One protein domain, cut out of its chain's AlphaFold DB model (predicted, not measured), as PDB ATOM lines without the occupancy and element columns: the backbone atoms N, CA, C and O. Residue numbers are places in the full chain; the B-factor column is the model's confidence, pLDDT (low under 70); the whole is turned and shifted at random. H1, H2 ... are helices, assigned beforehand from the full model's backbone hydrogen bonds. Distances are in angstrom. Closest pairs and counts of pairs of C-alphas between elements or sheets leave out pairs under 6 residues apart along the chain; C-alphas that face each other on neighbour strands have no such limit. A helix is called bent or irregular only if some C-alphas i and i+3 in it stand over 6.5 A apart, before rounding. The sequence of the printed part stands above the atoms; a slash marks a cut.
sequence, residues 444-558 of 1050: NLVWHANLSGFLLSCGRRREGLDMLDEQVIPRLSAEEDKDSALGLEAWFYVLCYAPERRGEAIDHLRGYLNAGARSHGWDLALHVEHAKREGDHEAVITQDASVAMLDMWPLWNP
ATOM      1  N   ASN A 444     224.297 232.579 278.625       92.00
ATOM      2  CA  ASN A 444     224.417 233.910 278.048       92.00
ATOM      3  C   ASN A 444     223.094 234.696 278.062       92.00
ATOM      4  O   ASN A 444     222.248 234.574 277.172       92.00
ATOM      5  N   LEU A 445     222.921 235.544 279.077       92.88
ATOM      6  CA  LEU A 445     221.688 236.311 279.281       92.88
ATOM      7  C   LEU A 445     221.360 237.261 278.117       92.88
ATOM      8  O   LEU A 445     220.185 237.529 277.876       92.88
ATOM      9  N   VAL A 446     222.374 237.742 277.385       92.25
ATOM     10  CA  VAL A 446     222.185 238.648 276.242       92.25
ATOM     11  C   VAL A 446     221.484 237.922 275.099       92.25
ATOM     12  O   VAL A 446     220.489 238.414 274.585       92.25
ATOM     13  N   TRP A 447     221.920 236.715 274.725       94.50
ATOM     14  CA  TRP A 447     221.258 235.994 273.630       94.50
ATOM     15  C   TRP A 447     219.870 235.480 274.027       94.50
ATOM     16  O   TRP A 447     218.993 235.453 273.171       94.50
ATOM     17  N   HIS A 448     219.627 235.158 275.306       95.44
ATOM     18  CA  HIS A 448     218.269 234.874 275.808       95.44
ATOM     19  C   HIS A 448     217.342 236.098 275.693       95.44
ATOM     20  O   HIS A 448     216.198 235.958 275.256       95.44
ATOM     21  N   ALA A 449     217.822 237.299 276.037       94.38
ATOM     22  CA  ALA A 449     217.044 238.534 275.909       94.38
ATOM     23  C   ALA A 449     216.800 238.918 274.442       94.38
ATOM     24  O   ALA A 449     215.656 239.179 274.072       94.38
ATOM     25  N   ASN A 450     217.832 238.868 273.595       94.00
ATOM     26  CA  ASN A 450     217.729 239.196 272.170       94.00
ATOM     27  C   ASN A 450     216.827 238.194 271.422       94.00
ATOM     28  O   ASN A 450     216.006 238.602 270.599       94.00
ATOM     29  N   LEU A 451     216.916 236.895 271.745       96.31
ATOM     30  CA  LEU A 451     215.999 235.868 271.235       96.31
ATOM     31  C   LEU A 451     214.565 236.114 271.721       96.31
ATOM     32  O   LEU A 451     213.638 236.013 270.923       96.31
ATOM     33  N   SER A 452     214.367 236.490 272.989       96.12
ATOM     34  CA  SER A 452     213.055 236.934 273.473       96.12
ATOM     35  C   SER A 452     212.529 238.113 272.650       96.12
ATOM     36  O   SER A 452     211.433 238.019 272.106       96.12
ATOM     37  N   GLY A 453     213.295 239.202 272.517       93.88
ATOM     38  CA  GLY A 453     212.902 240.383 271.740       93.88
ATOM     39  C   GLY A 453     212.490 240.007 270.317       93.88
ATOM     40  O   GLY A 453     211.409 240.378 269.856       93.88
ATOM     41  N   PHE A 454     213.281 239.157 269.666       95.00
ATOM     42  CA  PHE A 454     212.958 238.588 268.363       95.00
ATOM     43  C   PHE A 454     211.638 237.785 268.365       95.00
ATOM     44  O   PHE A 454     210.756 238.073 267.552       95.00
ATOM     45  N   LEU A 455     211.438 236.844 269.295       95.19
ATOM     46  CA  LEU A 455     210.200 236.054 269.419       95.19
ATOM     47  C   LEU A 455     208.963 236.938 269.664       95.19
ATOM     48  O   LEU A 455     207.916 236.729 269.047       95.19
ATOM     49  N   LEU A 456     209.093 237.959 270.516       93.75
ATOM     50  CA  LEU A 456     208.055 238.957 270.783       93.75
ATOM     51  C   LEU A 456     207.731 239.782 269.527       93.75
ATOM     52  O   LEU A 456     206.559 240.000 269.221       93.75
ATOM     53  N   SER A 457     208.745 240.191 268.754       90.50
ATOM     54  CA  SER A 457     208.551 240.897 267.476       90.50
ATOM     55  C   SER A 457     207.858 240.030 266.413       90.50
ATOM     56  O   SER A 457     207.030 240.537 265.659       90.50
ATOM     57  N   CYS A 458     208.091 238.711 266.441       90.50
ATOM     58  CA  CYS A 458     207.414 237.715 265.605       90.50
ATOM     59  C   CYS A 458     205.972 237.397 266.042       90.50
ATOM     60  O   CYS A 458     205.359 236.485 265.491       90.50
ATOM     61  N   GLY A 459     205.430 238.075 267.058       90.31
ATOM     62  CA  GLY A 459     204.095 237.795 267.594       90.31
ATOM     63  C   GLY A 459     204.006 236.519 268.445       90.31
ATOM     64  O   GLY A 459     202.942 236.225 268.989       90.31
ATOM     65  N   ARG A 460     205.116 235.794 268.662       93.19
ATOM     66  CA  ARG A 460     205.209 234.635 269.576       93.19
ATOM     67  C   ARG A 460     205.301 235.113 271.035       93.19
ATOM     68  O   ARG A 460     206.166 234.686 271.798       93.19
ATOM     69  N   ARG A 461     204.366 236.002 271.424       94.06
ATOM     70  CA  ARG A 461     204.288 236.715 272.717       94.06
ATOM     71  C   ARG A 461     204.552 235.785 273.898       94.06
ATOM     72  O   ARG A 461     205.324 236.123 274.786       94.06
ATOM     73  N   ARG A 462     203.919 234.609 273.895       95.50
ATOM     74  CA  ARG A 462     204.073 233.629 274.972       95.50
ATOM     75  C   ARG A 462     205.505 233.115 275.097       95.50
ATOM     76  O   ARG A 462     206.017 233.102 276.202       95.50
ATOM     77  N   GLU A 463     206.135 232.683 274.010       96.31
ATOM     78  CA  GLU A 463     207.465 232.064 274.082       96.31
ATOM     79  C   GLU A 463     208.548 233.089 274.432       96.31
ATOM     80  O   GLU A 463     209.456 232.768 275.192       96.31
ATOM     81  N   GLY A 464     208.413 234.337 273.965       96.56
ATOM     82  CA  GLY A 464     209.285 235.432 274.393       96.56
ATOM     83  C   GLY A 464     209.126 235.787 275.879       96.56
ATOM     84  O   GLY A 464     210.121 235.900 276.587       96.56
ATOM     85  N   LEU A 465     207.892 235.888 276.392       96.62
ATOM     86  CA  LEU A 465     207.661 236.131 277.825       96.62
ATOM     87  C   LEU A 465     208.093 234.940 278.699       96.62
ATOM     88  O   LEU A 465     208.787 235.153 279.691       96.62
ATOM     89  N   ASP A 466     207.762 233.702 278.307       96.38
ATOM     90  CA  ASP A 466     208.211 232.477 278.989       96.38
ATOM     91  C   ASP A 466     209.765 232.425 279.021       96.38
ATOM     92  O   ASP A 466     210.342 232.029 280.032       96.38
ATOM     93  N   MET A 467     210.459 232.898 277.973       95.50
ATOM     94  CA  MET A 467     211.928 233.021 277.934       95.50
ATOM     95  C   MET A 467     212.470 234.078 278.915       95.50
ATOM     96  O   MET A 467     213.428 233.807 279.648       95.50
ATOM     97  N   LEU A 468     211.860 235.269 278.981       94.94
ATOM     98  CA  LEU A 468     212.251 236.301 279.953       94.94
ATOM     99  C   LEU A 468     212.040 235.830 281.394       94.94
ATOM    100  O   LEU A 468     212.942 235.988 282.215       94.94
ATOM    101  N   ASP A 469     210.883 235.238 281.692       94.81
ATOM    102  CA  ASP A 469     210.502 234.842 283.049       94.81
ATOM    103  C   ASP A 469     211.157 233.529 283.519       94.81
ATOM    104  O   ASP A 469     211.343 233.357 284.726       94.81
ATOM    105  N   GLU A 470     211.543 232.606 282.623       94.31
ATOM    106  CA  GLU A 470     212.316 231.410 283.005       94.31
ATOM    107  C   GLU A 470     213.839 231.635 283.000       94.31
ATOM    108  O   GLU A 470     214.515 231.062 283.858       94.31
ATOM    109  N   GLN A 471     214.393 232.432 282.070       93.94
ATOM    110  CA  GLN A 471     215.850 232.530 281.872       93.94
ATOM    111  C   GLN A 471     216.458 233.890 282.222       93.94
ATOM    112  O   GLN A 471     217.478 233.912 282.905       93.94
ATOM    113  N   VAL A 472     215.886 235.012 281.775       93.44
ATOM    114  CA  VAL A 472     216.552 236.326 281.896       93.44
ATOM    115  C   VAL A 472     216.296 236.963 283.263       93.44
ATOM    116  O   VAL A 472     217.220 237.148 284.055       93.44
ATOM    117  N   ILE A 473     215.037 237.270 283.572       92.50
ATOM    118  CA  ILE A 473     214.629 238.036 284.756       92.50
ATOM    119  C   ILE A 473     215.049 237.369 286.080       92.50
ATOM    120  O   ILE A 473     215.560 238.087 286.941       92.50
ATOM    121  N   PRO A 474     214.950 236.033 286.269       91.38
ATOM    122  CA  PRO A 474     215.416 235.382 287.499       91.38
ATOM    123  C   PRO A 474     216.934 235.431 287.717       91.38
ATOM    124  O   PRO A 474     217.393 235.121 288.818       91.38
ATOM    125  N   ARG A 475     217.710 235.751 286.673       89.81
ATOM    126  CA  ARG A 475     219.180 235.779 286.694       89.81
ATOM    127  C   ARG A 475     219.758 237.199 286.758       89.81
ATOM    128  O   ARG A 475     220.932 237.330 287.083       89.81
ATOM    129  N   LEU A 476     218.950 238.238 286.520       87.31
ATOM    130  CA  LEU A 476     219.328 239.638 286.746       87.31
ATOM    131  C   LEU A 476     219.479 239.907 288.256       87.31
ATOM    132  O   LEU A 476     218.500 239.936 289.009       87.31
ATOM    133  N   SER A 477     220.715 240.108 288.710       68.44
ATOM    134  CA  SER A 477     221.063 240.331 290.113       68.44
ATOM    135  C   SER A 477     220.595 241.700 290.595       68.44
ATOM    136  O   SER A 477     221.091 242.744 290.174       68.44
ATOM    137  N   ALA A 478     219.691 241.710 291.573       60.25
ATOM    138  CA  ALA A 478     219.130 242.939 292.129       60.25
ATOM    139  C   ALA A 478     220.144 243.843 292.868       60.25
ATOM    140  O   ALA A 478     219.737 244.903 293.343       60.25
ATOM    141  N   GLU A 479     221.428 243.483 292.988       55.41
ATOM    142  CA  GLU A 479     222.488 244.376 293.495       55.41
ATOM    143  C   GLU A 479     223.657 244.587 292.527       55.41
ATOM    144  O   GLU A 479     224.165 245.705 292.486       55.41
ATOM    145  N   GLU A 480     224.056 243.585 291.736       57.78
ATOM    146  CA  GLU A 480     225.199 243.713 290.812       57.78
ATOM    147  C   GLU A 480     224.784 244.196 289.409       57.78
ATOM    148  O   GLU A 480     225.540 244.930 288.780       57.78
ATOM    149  N   ASP A 481     223.560 243.898 288.956       64.94
ATOM    150  CA  ASP A 481     223.064 244.279 287.624       64.94
ATOM    151  C   ASP A 481     222.251 245.586 287.610       64.94
ATOM    152  O   ASP A 481     221.649 245.919 286.594       64.94
ATOM    153  N   LYS A 482     222.209 246.374 288.696       62.25
ATOM    154  CA  LYS A 482     221.397 247.613 288.738       62.25
ATOM    155  C   LYS A 482     221.769 248.649 287.666       62.25
ATOM    156  O   LYS A 482     220.892 249.386 287.227       62.25
ATOM    157  N   ASP A 483     223.023 248.671 287.223       61.84
ATOM    158  CA  ASP A 483     223.495 249.543 286.137       61.84
ATOM    159  C   ASP A 483     223.444 248.850 284.757       61.84
ATOM    160  O   ASP A 483     223.817 249.434 283.738       61.84
ATOM    161  N   SER A 484     222.978 247.597 284.708       82.25
ATOM    162  CA  SER A 484     222.963 246.767 283.506       82.25
ATOM    163  C   SER A 484     221.939 247.268 282.497       82.25
ATOM    164  O   SER A 484     220.730 247.291 282.752       82.25
ATOM    165  N   ALA A 485     222.425 247.592 281.300       85.62
ATOM    166  CA  ALA A 485     221.576 247.846 280.146       85.62
ATOM    167  C   ALA A 485     220.608 246.673 279.910       85.62
ATOM    168  O   ALA A 485     219.425 246.905 279.684       85.62
ATOM    169  N   LEU A 486     221.075 245.422 280.018       88.94
ATOM    170  CA  LEU A 486     220.290 244.217 279.717       88.94
ATOM    171  C   LEU A 486     218.998 244.117 280.544       88.94
ATOM    172  O   LEU A 486     217.957 243.696 280.041       88.94
ATOM    173  N   GLY A 487     219.045 244.548 281.808       90.38
ATOM    174  CA  GLY A 487     217.853 244.603 282.649       90.38
ATOM    175  C   GLY A 487     216.834 245.631 282.154       90.38
ATOM    176  O   GLY A 487     215.636 245.356 282.144       90.38
ATOM    177  N   LEU A 488     217.303 246.779 281.666       88.44
ATOM    178  CA  LEU A 488     216.457 247.789 281.033       88.44
ATOM    179  C   LEU A 488     215.752 247.217 279.788       88.44
ATOM    180  O   LEU A 488     214.554 247.432 279.634       88.44
ATOM    181  N   GLU A 489     216.444 246.427 278.961       89.00
ATOM    182  CA  GLU A 489     215.854 245.731 277.801       89.00
ATOM    183  C   GLU A 489     214.747 244.756 278.212       89.00
ATOM    184  O   GLU A 489     213.605 244.874 277.768       89.00
ATOM    185  N   ALA A 490     215.067 243.828 279.120       92.44
ATOM    186  CA  ALA A 490     214.149 242.782 279.558       92.44
ATOM    187  C   ALA A 490     212.860 243.368 280.155       92.44
ATOM    188  O   ALA A 490     211.757 242.939 279.815       92.44
ATOM    189  N   TRP A 491     212.976 244.399 280.997       92.19
ATOM    190  CA  TRP A 491     211.811 245.058 281.592       92.19
ATOM    191  C   TRP A 491     211.078 245.996 280.624       92.19
ATOM    192  O   TRP A 491     209.869 246.181 280.768       92.19
ATOM    193  N   PHE A 492     211.744 246.521 279.592       90.94
ATOM    194  CA  PHE A 492     211.084 247.226 278.490       90.94
ATOM    195  C   PHE A 492     210.263 246.264 277.614       90.94
ATOM    196  O   PHE A 492     209.129 246.574 277.247       90.94
ATOM    197  N   TYR A 493     210.761 245.053 277.357       92.69
ATOM    198  CA  TYR A 493     209.978 244.002 276.708       92.69
ATOM    199  C   TYR A 493     208.749 243.603 277.541       92.69
ATOM    200  O   TYR A 493     207.649 243.531 276.993       92.69
ATOM    201  N   VAL A 494     208.873 243.452 278.867       93.19
ATOM    202  CA  VAL A 494     207.701 243.243 279.748       93.19
ATOM    203  C   VAL A 494     206.728 244.435 279.678       93.19
ATOM    204  O   VAL A 494     205.521 244.224 279.591       93.19
ATOM    205  N   LEU A 495     207.208 245.684 279.632       90.31
ATOM    206  CA  LEU A 495     206.350 246.875 279.500       90.31
ATOM    207  C   LEU A 495     205.507 246.871 278.206       90.31
ATOM    208  O   LEU A 495     204.311 247.194 278.241       90.31
ATOM    209  N   CYS A 496     206.131 246.509 277.080       89.12
ATOM    210  CA  CYS A 496     205.507 246.465 275.755       89.12
ATOM    211  C   CYS A 496     204.593 245.247 275.544       89.12
ATOM    212  O   CYS A 496     203.572 245.381 274.873       89.12
ATOM    213  N   TYR A 497     204.939 244.081 276.103       91.69
ATOM    214  CA  TYR A 497     204.280 242.803 275.791       91.69
ATOM    215  C   TYR A 497     203.527 242.155 276.962       91.69
ATOM    216  O   TYR A 497     202.857 241.150 276.746       91.69
ATOM    217  N   ALA A 498     203.573 242.710 278.174       91.38
ATOM    218  CA  ALA A 498     202.786 242.248 279.320       91.38
ATOM    219  C   ALA A 498     201.997 243.412 279.962       91.38
ATOM    220  O   ALA A 498     202.371 243.894 281.037       91.38
ATOM    221  N   PRO A 499     200.891 243.888 279.340       87.00
ATOM    222  CA  PRO A 499     199.994 244.898 279.919       87.00
ATOM    223  C   PRO A 499     199.613 244.615 281.381       87.00
ATOM    224  O   PRO A 499     199.602 245.520 282.217       87.00
ATOM    225  N   GLU A 500     199.389 243.346 281.716       89.81
ATOM    226  CA  GLU A 500     199.099 242.853 283.065       89.81
ATOM    227  C   GLU A 500     200.223 243.065 284.108       89.81
ATOM    228  O   GLU A 500     199.946 243.017 285.307       89.81
ATOM    229  N   ARG A 501     201.466 243.341 283.683       91.81
ATOM    230  CA  ARG A 501     202.658 243.539 284.539       91.81
ATOM    231  C   ARG A 501     203.260 244.947 284.458       91.81
ATOM    232  O   ARG A 501     204.350 245.186 284.977       91.81
ATOM    233  N   ARG A 502     202.576 245.933 283.865       86.56
ATOM    234  CA  ARG A 502     203.172 247.273 283.652       86.56
ATOM    235  C   ARG A 502     203.648 247.995 284.905       86.56
ATOM    236  O   ARG A 502     204.652 248.688 284.822       86.56
ATOM    237  N   GLY A 503     202.971 247.842 286.044       84.69
ATOM    238  CA  GLY A 503     203.425 248.448 287.304       84.69
ATOM    239  C   GLY A 503     204.789 247.907 287.745       84.69
ATOM    240  O   GLY A 503     205.696 248.680 288.033       84.69
ATOM    241  N   GLU A 504     204.946 246.582 287.694       91.12
ATOM    242  CA  GLU A 504     206.193 245.857 287.965       91.12
ATOM    243  C   GLU A 504     207.308 246.317 287.008       91.12
ATOM    244  O   GLU A 504     208.373 246.740 287.456       91.12
ATOM    245  N   ALA A 505     207.029 246.343 285.699       90.06
ATOM    246  CA  ALA A 505     207.981 246.798 284.687       90.06
ATOM    247  C   ALA A 505     208.391 248.272 284.857       90.06
ATOM    248  O   ALA A 505     209.572 248.592 284.750       90.06
ATOM    249  N   ILE A 506     207.447 249.169 285.162       86.62
ATOM    250  CA  ILE A 506     207.713 250.594 285.418       86.62
ATOM    251  C   ILE A 506     208.610 250.786 286.643       86.62
ATOM    252  O   ILE A 506     209.566 251.561 286.575       86.62
ATOM    253  N   ASP A 507     208.325 250.099 287.749       86.81
ATOM    254  CA  ASP A 507     209.113 250.240 288.974       86.81
ATOM    255  C   ASP A 507     210.513 249.624 288.822       86.81
ATOM    256  O   ASP A 507     211.490 250.217 289.290       86.81
ATOM    257  N   HIS A 508     210.645 248.509 288.091       89.38
ATOM    258  CA  HIS A 508     211.948 247.950 287.731       89.38
ATOM    259  C   HIS A 508     212.744 248.876 286.806       89.38
ATOM    260  O   HIS A 508     213.876 249.216 287.150       89.38
ATOM    261  N   LEU A 509     212.163 249.348 285.693       86.81
ATOM    262  CA  LEU A 509     212.801 250.308 284.779       86.81
ATOM    263  C   LEU A 509     213.287 251.548 285.536       86.81
ATOM    264  O   LEU A 509     214.471 251.874 285.486       86.81
ATOM    265  N   ARG A 510     212.417 252.183 286.331       83.44
ATOM    266  CA  ARG A 510     212.783 253.320 287.192       83.44
ATOM    267  C   ARG A 510     213.943 252.984 288.144       83.44
ATOM    268  O   ARG A 510     214.754 253.858 288.443       83.44
ATOM    269  N   GLY A 511     214.042 251.738 288.608       84.94
ATOM    270  CA  GLY A 511     215.172 251.224 289.385       84.94
ATOM    271  C   GLY A 511     216.508 251.305 288.639       84.94
ATOM    272  O   GLY A 511     217.425 251.962 289.132       84.94
ATOM    273  N   TYR A 512     216.600 250.703 287.446       86.38
ATOM    274  CA  TYR A 512     217.809 250.746 286.601       86.38
ATOM    275  C   TYR A 512     218.208 252.190 286.249       86.38
ATOM    276  O   TYR A 512     219.376 252.579 286.303       86.38
ATOM    277  N   LEU A 513     217.216 253.028 285.947       82.94
ATOM    278  CA  LEU A 513     217.435 254.401 285.493       82.94
ATOM    279  C   LEU A 513     217.943 255.344 286.580       82.94
ATOM    280  O   LEU A 513     218.777 256.201 286.283       82.94
ATOM    281  N   ASN A 514     217.470 255.163 287.816       82.94
ATOM    282  CA  ASN A 514     217.956 255.889 288.988       82.94
ATOM    283  C   ASN A 514     219.340 255.415 289.455       82.94
ATOM    284  O   ASN A 514     220.036 256.180 290.119       82.94
ATOM    285  N   ALA A 515     219.724 254.171 289.153       83.12
ATOM    286  CA  ALA A 515     221.069 253.668 289.427       83.12
ATOM    287  C   ALA A 515     222.094 254.281 288.454       83.12
ATOM    288  O   ALA A 515     223.135 254.782 288.876       83.12
ATOM    289  N   GLY A 516     221.719 254.372 287.174       82.88
ATOM    290  CA  GLY A 516     222.518 255.017 286.131       82.88
ATOM    291  C   GLY A 516     222.524 254.273 284.798       82.88
ATOM    292  O   GLY A 516     223.099 254.779 283.838       82.88
ATOM    293  N   ALA A 517     221.858 253.115 284.705       83.25
ATOM    294  CA  ALA A 517     221.773 252.332 283.476       83.25
ATOM    295  C   ALA A 517     221.277 253.196 282.306       83.25
ATOM    296  O   ALA A 517     220.226 253.841 282.385       83.25
ATOM    297  N   ARG A 518     222.038 253.219 281.210       77.38
ATOM    298  CA  ARG A 518     221.690 253.881 279.947       77.38
ATOM    299  C   ARG A 518     222.214 253.006 278.810       77.38
ATOM    300  O   ARG A 518     223.424 252.871 278.654       77.38
ATOM    301  N   SER A 519     221.316 252.414 278.025       66.81
ATOM    302  CA  SER A 519     221.715 251.650 276.840       66.81
ATOM    303  C   SER A 519     221.889 252.564 275.626       66.81
ATOM    304  O   SER A 519     221.107 253.497 275.435       66.81
ATOM    305  N   HIS A 520     222.915 252.299 274.818       61.75
ATOM    306  CA  HIS A 520     223.226 253.030 273.591       61.75
ATOM    307  C   HIS A 520     223.167 252.074 272.397       61.75
ATOM    308  O   HIS A 520     223.796 251.021 272.419       61.75
ATOM    309  N   GLY A 521     222.467 252.474 271.333       62.56
ATOM    310  CA  GLY A 521     222.459 251.755 270.054       62.56
ATOM    311  C   GLY A 521     221.362 250.704 269.869       62.56
ATOM    312  O   GLY A 521     221.321 250.092 268.809       62.56
ATOM    313  N   TRP A 522     220.456 250.509 270.832       70.06
ATOM    314  CA  TRP A 522     219.298 249.633 270.635       70.06
ATOM    315  C   TRP A 522     218.185 250.301 269.842       70.06
ATOM    316  O   TRP A 522     217.703 251.372 270.211       70.06
ATOM    317  N   ASP A 523     217.741 249.615 268.792       73.25
ATOM    318  CA  ASP A 523     216.504 249.939 268.099       73.25
ATOM    319  C   ASP A 523     215.328 249.254 268.808       73.25
ATOM    320  O   ASP A 523     215.167 248.035 268.765       73.25
ATOM    321  N   LEU A 524     214.519 250.056 269.500       80.44
ATOM    322  CA  LEU A 524     213.309 249.602 270.184       80.44
ATOM    323  C   LEU A 524     212.034 249.871 269.360       80.44
ATOM    324  O   LEU A 524     210.934 249.562 269.830       80.44
ATOM    325  N   ALA A 525     212.146 250.429 268.145       81.38
ATOM    326  CA  ALA A 525     211.009 250.934 267.371       81.38
ATOM    327  C   ALA A 525     209.956 249.853 267.081       81.38
ATOM    328  O   ALA A 525     208.762 250.111 267.235       81.38
ATOM    329  N   LEU A 526     210.376 248.620 266.774       82.94
ATOM    330  CA  LEU A 526     209.469 247.489 266.525       82.94
ATOM    331  C   LEU A 526     208.542 247.197 267.721       82.94
ATOM    332  O   LEU A 526     207.339 246.980 267.559       82.94
ATOM    333  N   HIS A 527     209.089 247.239 268.936       86.94
ATOM    334  CA  HIS A 527     208.372 246.965 270.187       86.94
ATOM    335  C   HIS A 527     207.488 248.144 270.611       86.94
ATOM    336  O   HIS A 527     206.385 247.968 271.132       86.94
ATOM    337  N   VAL A 528     207.951 249.359 270.319       83.50
ATOM    338  CA  VAL A 528     207.194 250.605 270.464       83.50
ATOM    339  C   VAL A 528     205.977 250.630 269.535       83.50
ATOM    340  O   VAL A 528     204.884 251.016 269.948       83.50
ATOM    341  N   GLU A 529     206.135 250.204 268.286       81.12
ATOM    342  CA  GLU A 529     205.045 250.123 267.311       81.12
ATOM    343  C   GLU A 529     204.066 248.988 267.603       81.12
ATOM    344  O   GLU A 529     202.887 249.118 267.277       81.12
ATOM    345  N   HIS A 530     204.518 247.906 268.244       83.19
ATOM    346  CA  HIS A 530     203.628 246.889 268.801       83.19
ATOM    347  C   HIS A 530     202.764 247.473 269.931       83.19
ATOM    348  O   HIS A 530     201.540 247.419 269.853       83.19
ATOM    349  N   ALA A 531     203.374 248.110 270.938       81.44
ATOM    350  CA  ALA A 531     202.639 248.725 272.052       81.44
ATOM    351  C   ALA A 531     201.630 249.797 271.585       81.44
ATOM    352  O   ALA A 531     200.520 249.888 272.105       81.44
ATOM    353  N   LYS A 532     201.969 250.572 270.543       79.38
ATOM    354  CA  LYS A 532     201.039 251.529 269.913       79.38
ATOM    355  C   LYS A 532     199.849 250.854 269.222       79.38
ATOM    356  O   LYS A 532     198.761 251.423 269.238       79.38
ATOM    357  N   ARG A 533     200.046 249.678 268.612       80.06
ATOM    358  CA  ARG A 533     198.993 248.918 267.910       80.06
ATOM    359  C   ARG A 533     197.993 248.262 268.861       80.06
ATOM    360  O   ARG A 533     196.809 248.261 268.549       80.06
ATOM    361  N   GLU A 534     198.438 247.813 270.034       77.12
ATOM    362  CA  GLU A 534     197.567 247.253 271.084       77.12
ATOM    363  C   GLU A 534     196.685 248.315 271.790       77.12
ATOM    364  O   GLU A 534     195.880 247.983 272.657       77.12
ATOM    365  N   GLY A 535     196.792 249.599 271.412       63.69
ATOM    366  CA  GLY A 535     195.968 250.692 271.950       63.69
ATOM    367  C   GLY A 535     196.491 251.306 273.254       63.69
ATOM    368  O   GLY A 535     195.794 252.090 273.900       63.69
ATOM    369  N   ASP A 536     197.727 250.992 273.647       62.03
ATOM    370  CA  ASP A 536     198.302 251.387 274.935       62.03
ATOM    371  C   ASP A 536     198.865 252.816 274.927       62.03
ATOM    372  O   ASP A 536     200.051 253.069 275.144       62.03
ATOM    373  N   HIS A 537     197.981 253.784 274.684       50.50
ATOM    374  CA  HIS A 537     198.313 255.186 274.418       50.50
ATOM    375  C   HIS A 537     199.034 255.940 275.556       50.50
ATOM    376  O   HIS A 537     199.555 257.025 275.308       50.50
ATOM    377  N   GLU A 538     199.109 255.405 276.781       50.47
ATOM    378  CA  GLU A 538     199.948 255.977 277.854       50.47
ATOM    379  C   GLU A 538     201.443 255.642 277.696       50.47
ATOM    380  O   GLU A 538     202.303 256.379 278.195       50.47
ATOM    381  N   ALA A 539     201.771 254.580 276.950       49.34
ATOM    382  CA  ALA A 539     203.128 254.250 276.529       49.34
ATOM    383  C   ALA A 539     203.542 255.126 275.331       49.34
ATOM    384  O   ALA A 539     203.817 254.636 274.233       49.34
ATOM    385  N   VAL A 540     203.604 256.448 275.545       46.72
ATOM    386  CA  VAL A 540     204.128 257.428 274.572       46.72
ATOM    387  C   VAL A 540     205.654 257.332 274.508       46.72
ATOM    388  O   VAL A 540     206.399 258.241 274.863       46.72
ATOM    389  N   ILE A 541     206.112 256.180 274.038       50.91
ATOM    390  CA  ILE A 541     207.482 255.929 273.643       50.91
ATOM    391  C   ILE A 541     207.565 256.407 272.185       50.91
ATOM    392  O   ILE A 541     206.898 255.877 271.288       50.91
ATOM    393  N   THR A 542     208.288 257.492 271.927       42.19
ATOM    394  CA  THR A 542     208.553 257.968 270.557       42.19
ATOM    395  C   THR A 542     209.501 257.000 269.838       42.19
ATOM    396  O   THR A 542     210.129 256.168 270.484       42.19
ATOM    397  N   GLN A 543     209.615 257.071 268.507       38.00
ATOM    398  CA  GLN A 543     210.655 256.292 267.808       38.00
ATOM    399  C   GLN A 543     212.062 256.735 268.270       38.00
ATOM    400  O   GLN A 543     212.943 255.904 268.441       38.00
ATOM    401  N   ASP A 544     212.226 258.013 268.633       42.12
ATOM    402  CA  ASP A 544     213.466 258.602 269.169       42.12
ATOM    403  C   ASP A 544     213.644 258.428 270.694       42.12
ATOM    404  O   ASP A 544     214.291 259.254 271.345       42.12
ATOM    405  N   ALA A 545     213.008 257.428 271.312       46.16
ATOM    406  CA  ALA A 545     212.980 257.267 272.770       46.16
ATOM    407  C   ALA A 545     214.320 256.786 273.354       46.16
ATOM    408  O   ALA A 545     214.454 255.670 273.857       46.16
ATOM    409  N   SER A 546     215.313 257.679 273.344       50.19
ATOM    410  CA  SER A 546     216.506 257.534 274.168       50.19
ATOM    411  C   SER A 546     216.113 257.350 275.631       50.19
ATOM    412  O   SER A 546     215.099 257.861 276.109       50.19
ATOM    413  N   VAL A 547     216.962 256.657 276.375       50.59
ATOM    414  CA  VAL A 547     216.685 256.311 277.766       50.59
ATOM    415  C   VAL A 547     216.453 257.552 278.658       50.59
ATOM    416  O   VAL A 547     215.652 257.501 279.586       50.59
ATOM    417  N   ALA A 548     217.066 258.695 278.328       50.19
ATOM    418  CA  ALA A 548     216.850 259.976 279.014       50.19
ATOM    419  C   ALA A 548     215.490 260.648 278.709       50.19
ATOM    420  O   ALA A 548     215.071 261.547 279.433       50.19
ATOM    421  N   MET A 549     214.767 260.224 277.664       52.00
ATOM    422  CA  MET A 549     213.395 260.691 277.400       52.00
ATOM    423  C   MET A 549     212.392 260.076 278.380       52.00
ATOM    424  O   MET A 549     211.388 260.707 278.712       52.00
ATOM    425  N   LEU A 550     212.679 258.871 278.885       56.09
ATOM    426  CA  LEU A 550     211.841 258.194 279.876       56.09
ATOM    427  C   LEU A 550     211.801 258.987 281.199       56.09
ATOM    428  O   LEU A 550     210.749 259.077 281.828       56.09
ATOM    429  N   ASP A 551     212.897 259.670 281.556       52.88
ATOM    430  CA  ASP A 551     212.977 260.580 282.712       52.88
ATOM    431  C   ASP A 551     211.978 261.770 282.621       52.88
ATOM    432  O   ASP A 551     211.677 262.411 283.631       52.88
ATOM    433  N   MET A 552     211.413 262.059 281.435       48.56
ATOM    434  CA  MET A 552     210.378 263.089 281.224       48.56
ATOM    435  C   MET A 552     208.930 262.556 281.196       48.56
ATOM    436  O   MET A 552     207.991 263.347 281.068       48.56
ATOM    437  N   TRP A 553     208.711 261.242 281.309       62.97
ATOM    438  CA  TRP A 553     207.384 260.617 281.193       62.97
ATOM    439  C   TRP A 553     206.454 261.062 282.350       62.97
ATOM    440  O   TRP A 553     206.830 260.918 283.519       62.97
ATOM    441  N   PRO A 554     205.228 261.581 282.105       50.28
ATOM    442  CA  PRO A 554     204.366 262.081 283.187       50.28
ATOM    443  C   PRO A 554     203.984 261.042 284.254       50.28
ATOM    444  O   PRO A 554     203.834 261.405 285.418       50.28
ATOM    445  N   LEU A 555     203.911 259.749 283.907       49.94
ATOM    446  CA  LEU A 555     203.716 258.659 284.879       49.94
ATOM    447  C   LEU A 555     204.886 258.506 285.869       49.94
ATOM    448  O   LEU A 555     204.755 257.831 286.890       49.94
ATOM    449  N   TRP A 556     206.050 259.080 285.564       53.59
ATOM    450  CA  TRP A 556     207.267 258.985 286.370       53.59
ATOM    451  C   TRP A 556     207.658 260.309 287.020       53.59
ATOM    452  O   TRP A 556     208.299 260.296 288.070       53.59
ATOM    453  N   ASN A 557     207.219 261.437 286.460       46.69
ATOM    454  CA  ASN A 557     207.312 262.741 287.098       46.69
ATOM    455  C   ASN A 557     205.938 263.176 287.657       46.69
ATOM    456  O   ASN A 557     205.210 263.929 286.999       46.69
ATOM    457  N   PRO A 558     205.573 262.775 288.894       44.28
ATOM    458  CA  PRO A 558     204.261 263.075 289.475       44.28
ATOM    459  C   PRO A 558     203.988 264.577 289.658       44.28
ATOM    460  O   PRO A 558     202.833 264.967 289.831       44.28
TER     461      PRO A 558
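What this domain is: This is residues 444 to 558 of the 1050 residues of an uncharacterized protein of Acanthamoeba castellanii str. Neff (UniProt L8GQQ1). A compact helical body is built round one helix, H3, with the hairpin of H1 and H2 packed on one side of it and the kinked H4 folded back antiparallel on the other. H5 packs on the last residues of H3, 493 to 497, and beyond H4 comes a poorly defined tail with the short H6. The printed part has 115 residues with six named helices in the order H1 to H6 and no named strand, and its class is all helix. H1, H2 and H3 form an up and down bundle, each running against the one before it. The radius of gyration of the C-alphas is 13.1 A, and the spans are 34 by 34 by 27 A.

Where its parts are: Begin with the longest helix, H4, residues 499 to 515: find C-alpha 499 at (199.994, 244.898, 279.919), from where it runs 24.7 A to C-alpha 515. H4 has a kink of 30 degrees near residue 506 and is irregular, with C-alphas 500 and 503 8.2 A apart. Before it, H3 is residues 485 to 497, 18.5 A long. H2, residues 461 to 475, is 20.4 A long and irregular, with C-alphas 470 and 473 7.2 A apart. H1, residues 445 to 457, begins at C-alpha 445, (221.688, 236.311, 279.281), and is 18.2 A long. After H4, look for H5 at residues 525 to 533, 12.2 A long, and H6 at residues 547 to 550, 5.6 A long, ending at C-alpha 550, (211.841, 258.194, 279.876).

How they stand to each other: Look first at H3, the hub, which touches four helices. It touches H4 at a shallow tilt of 22 degrees, opposite ways, a hairpin whose closest C-alphas, of Trp 491 and Ala 505, are 5.2 A apart. Ala 490 is its closest residue to both H1 and H2: its C-alpha is 6.3 A from that of Ala 449 and 6.8 A from that of Leu 468. H1 and H2 form a hairpin and touch at a shallow tilt of 18 degrees, with the C-alphas of Ser 452 and Gly 464 closest at 4.2 A. With residues 493 to 497 alone, H3 touches H5, the closest C-alphas being those of Cys 496 and Ala 531, 5.2 A apart. H1 and H5 only just touch, with 3 pairs of C-alphas within 8 A, through residue 457 of H1 alone; the closest are Ser 457 and His 527, whose C-alphas are 6.6 A apart. H6 touches no helix but is close to H4, not clearly touching, with the C-alphas of Leu 513 and Val 547 closest at 8.0 A. H4 is apart from H1, H2 and H5. Every O i to N i+4 pair is within hydrogen-bond range in H1, H3 and H5, against 8 of 11 in H2 and 11 of 13 in H4; H6 is too short for such a pair.

The domain as a whole: The C-alphas of Asn 444 and Pro 558, the first and last printed residues, are the two farthest apart, at 37.2 A. The printed part has no cut, and its long link is that from H5 to H6, residues 534 to 546. Check the B-factor column for the model's confidence: the mean pLDDT of the printed part is 78.6, and residues 477 to 483, 519 to 521 and 535 to 558 are under 70.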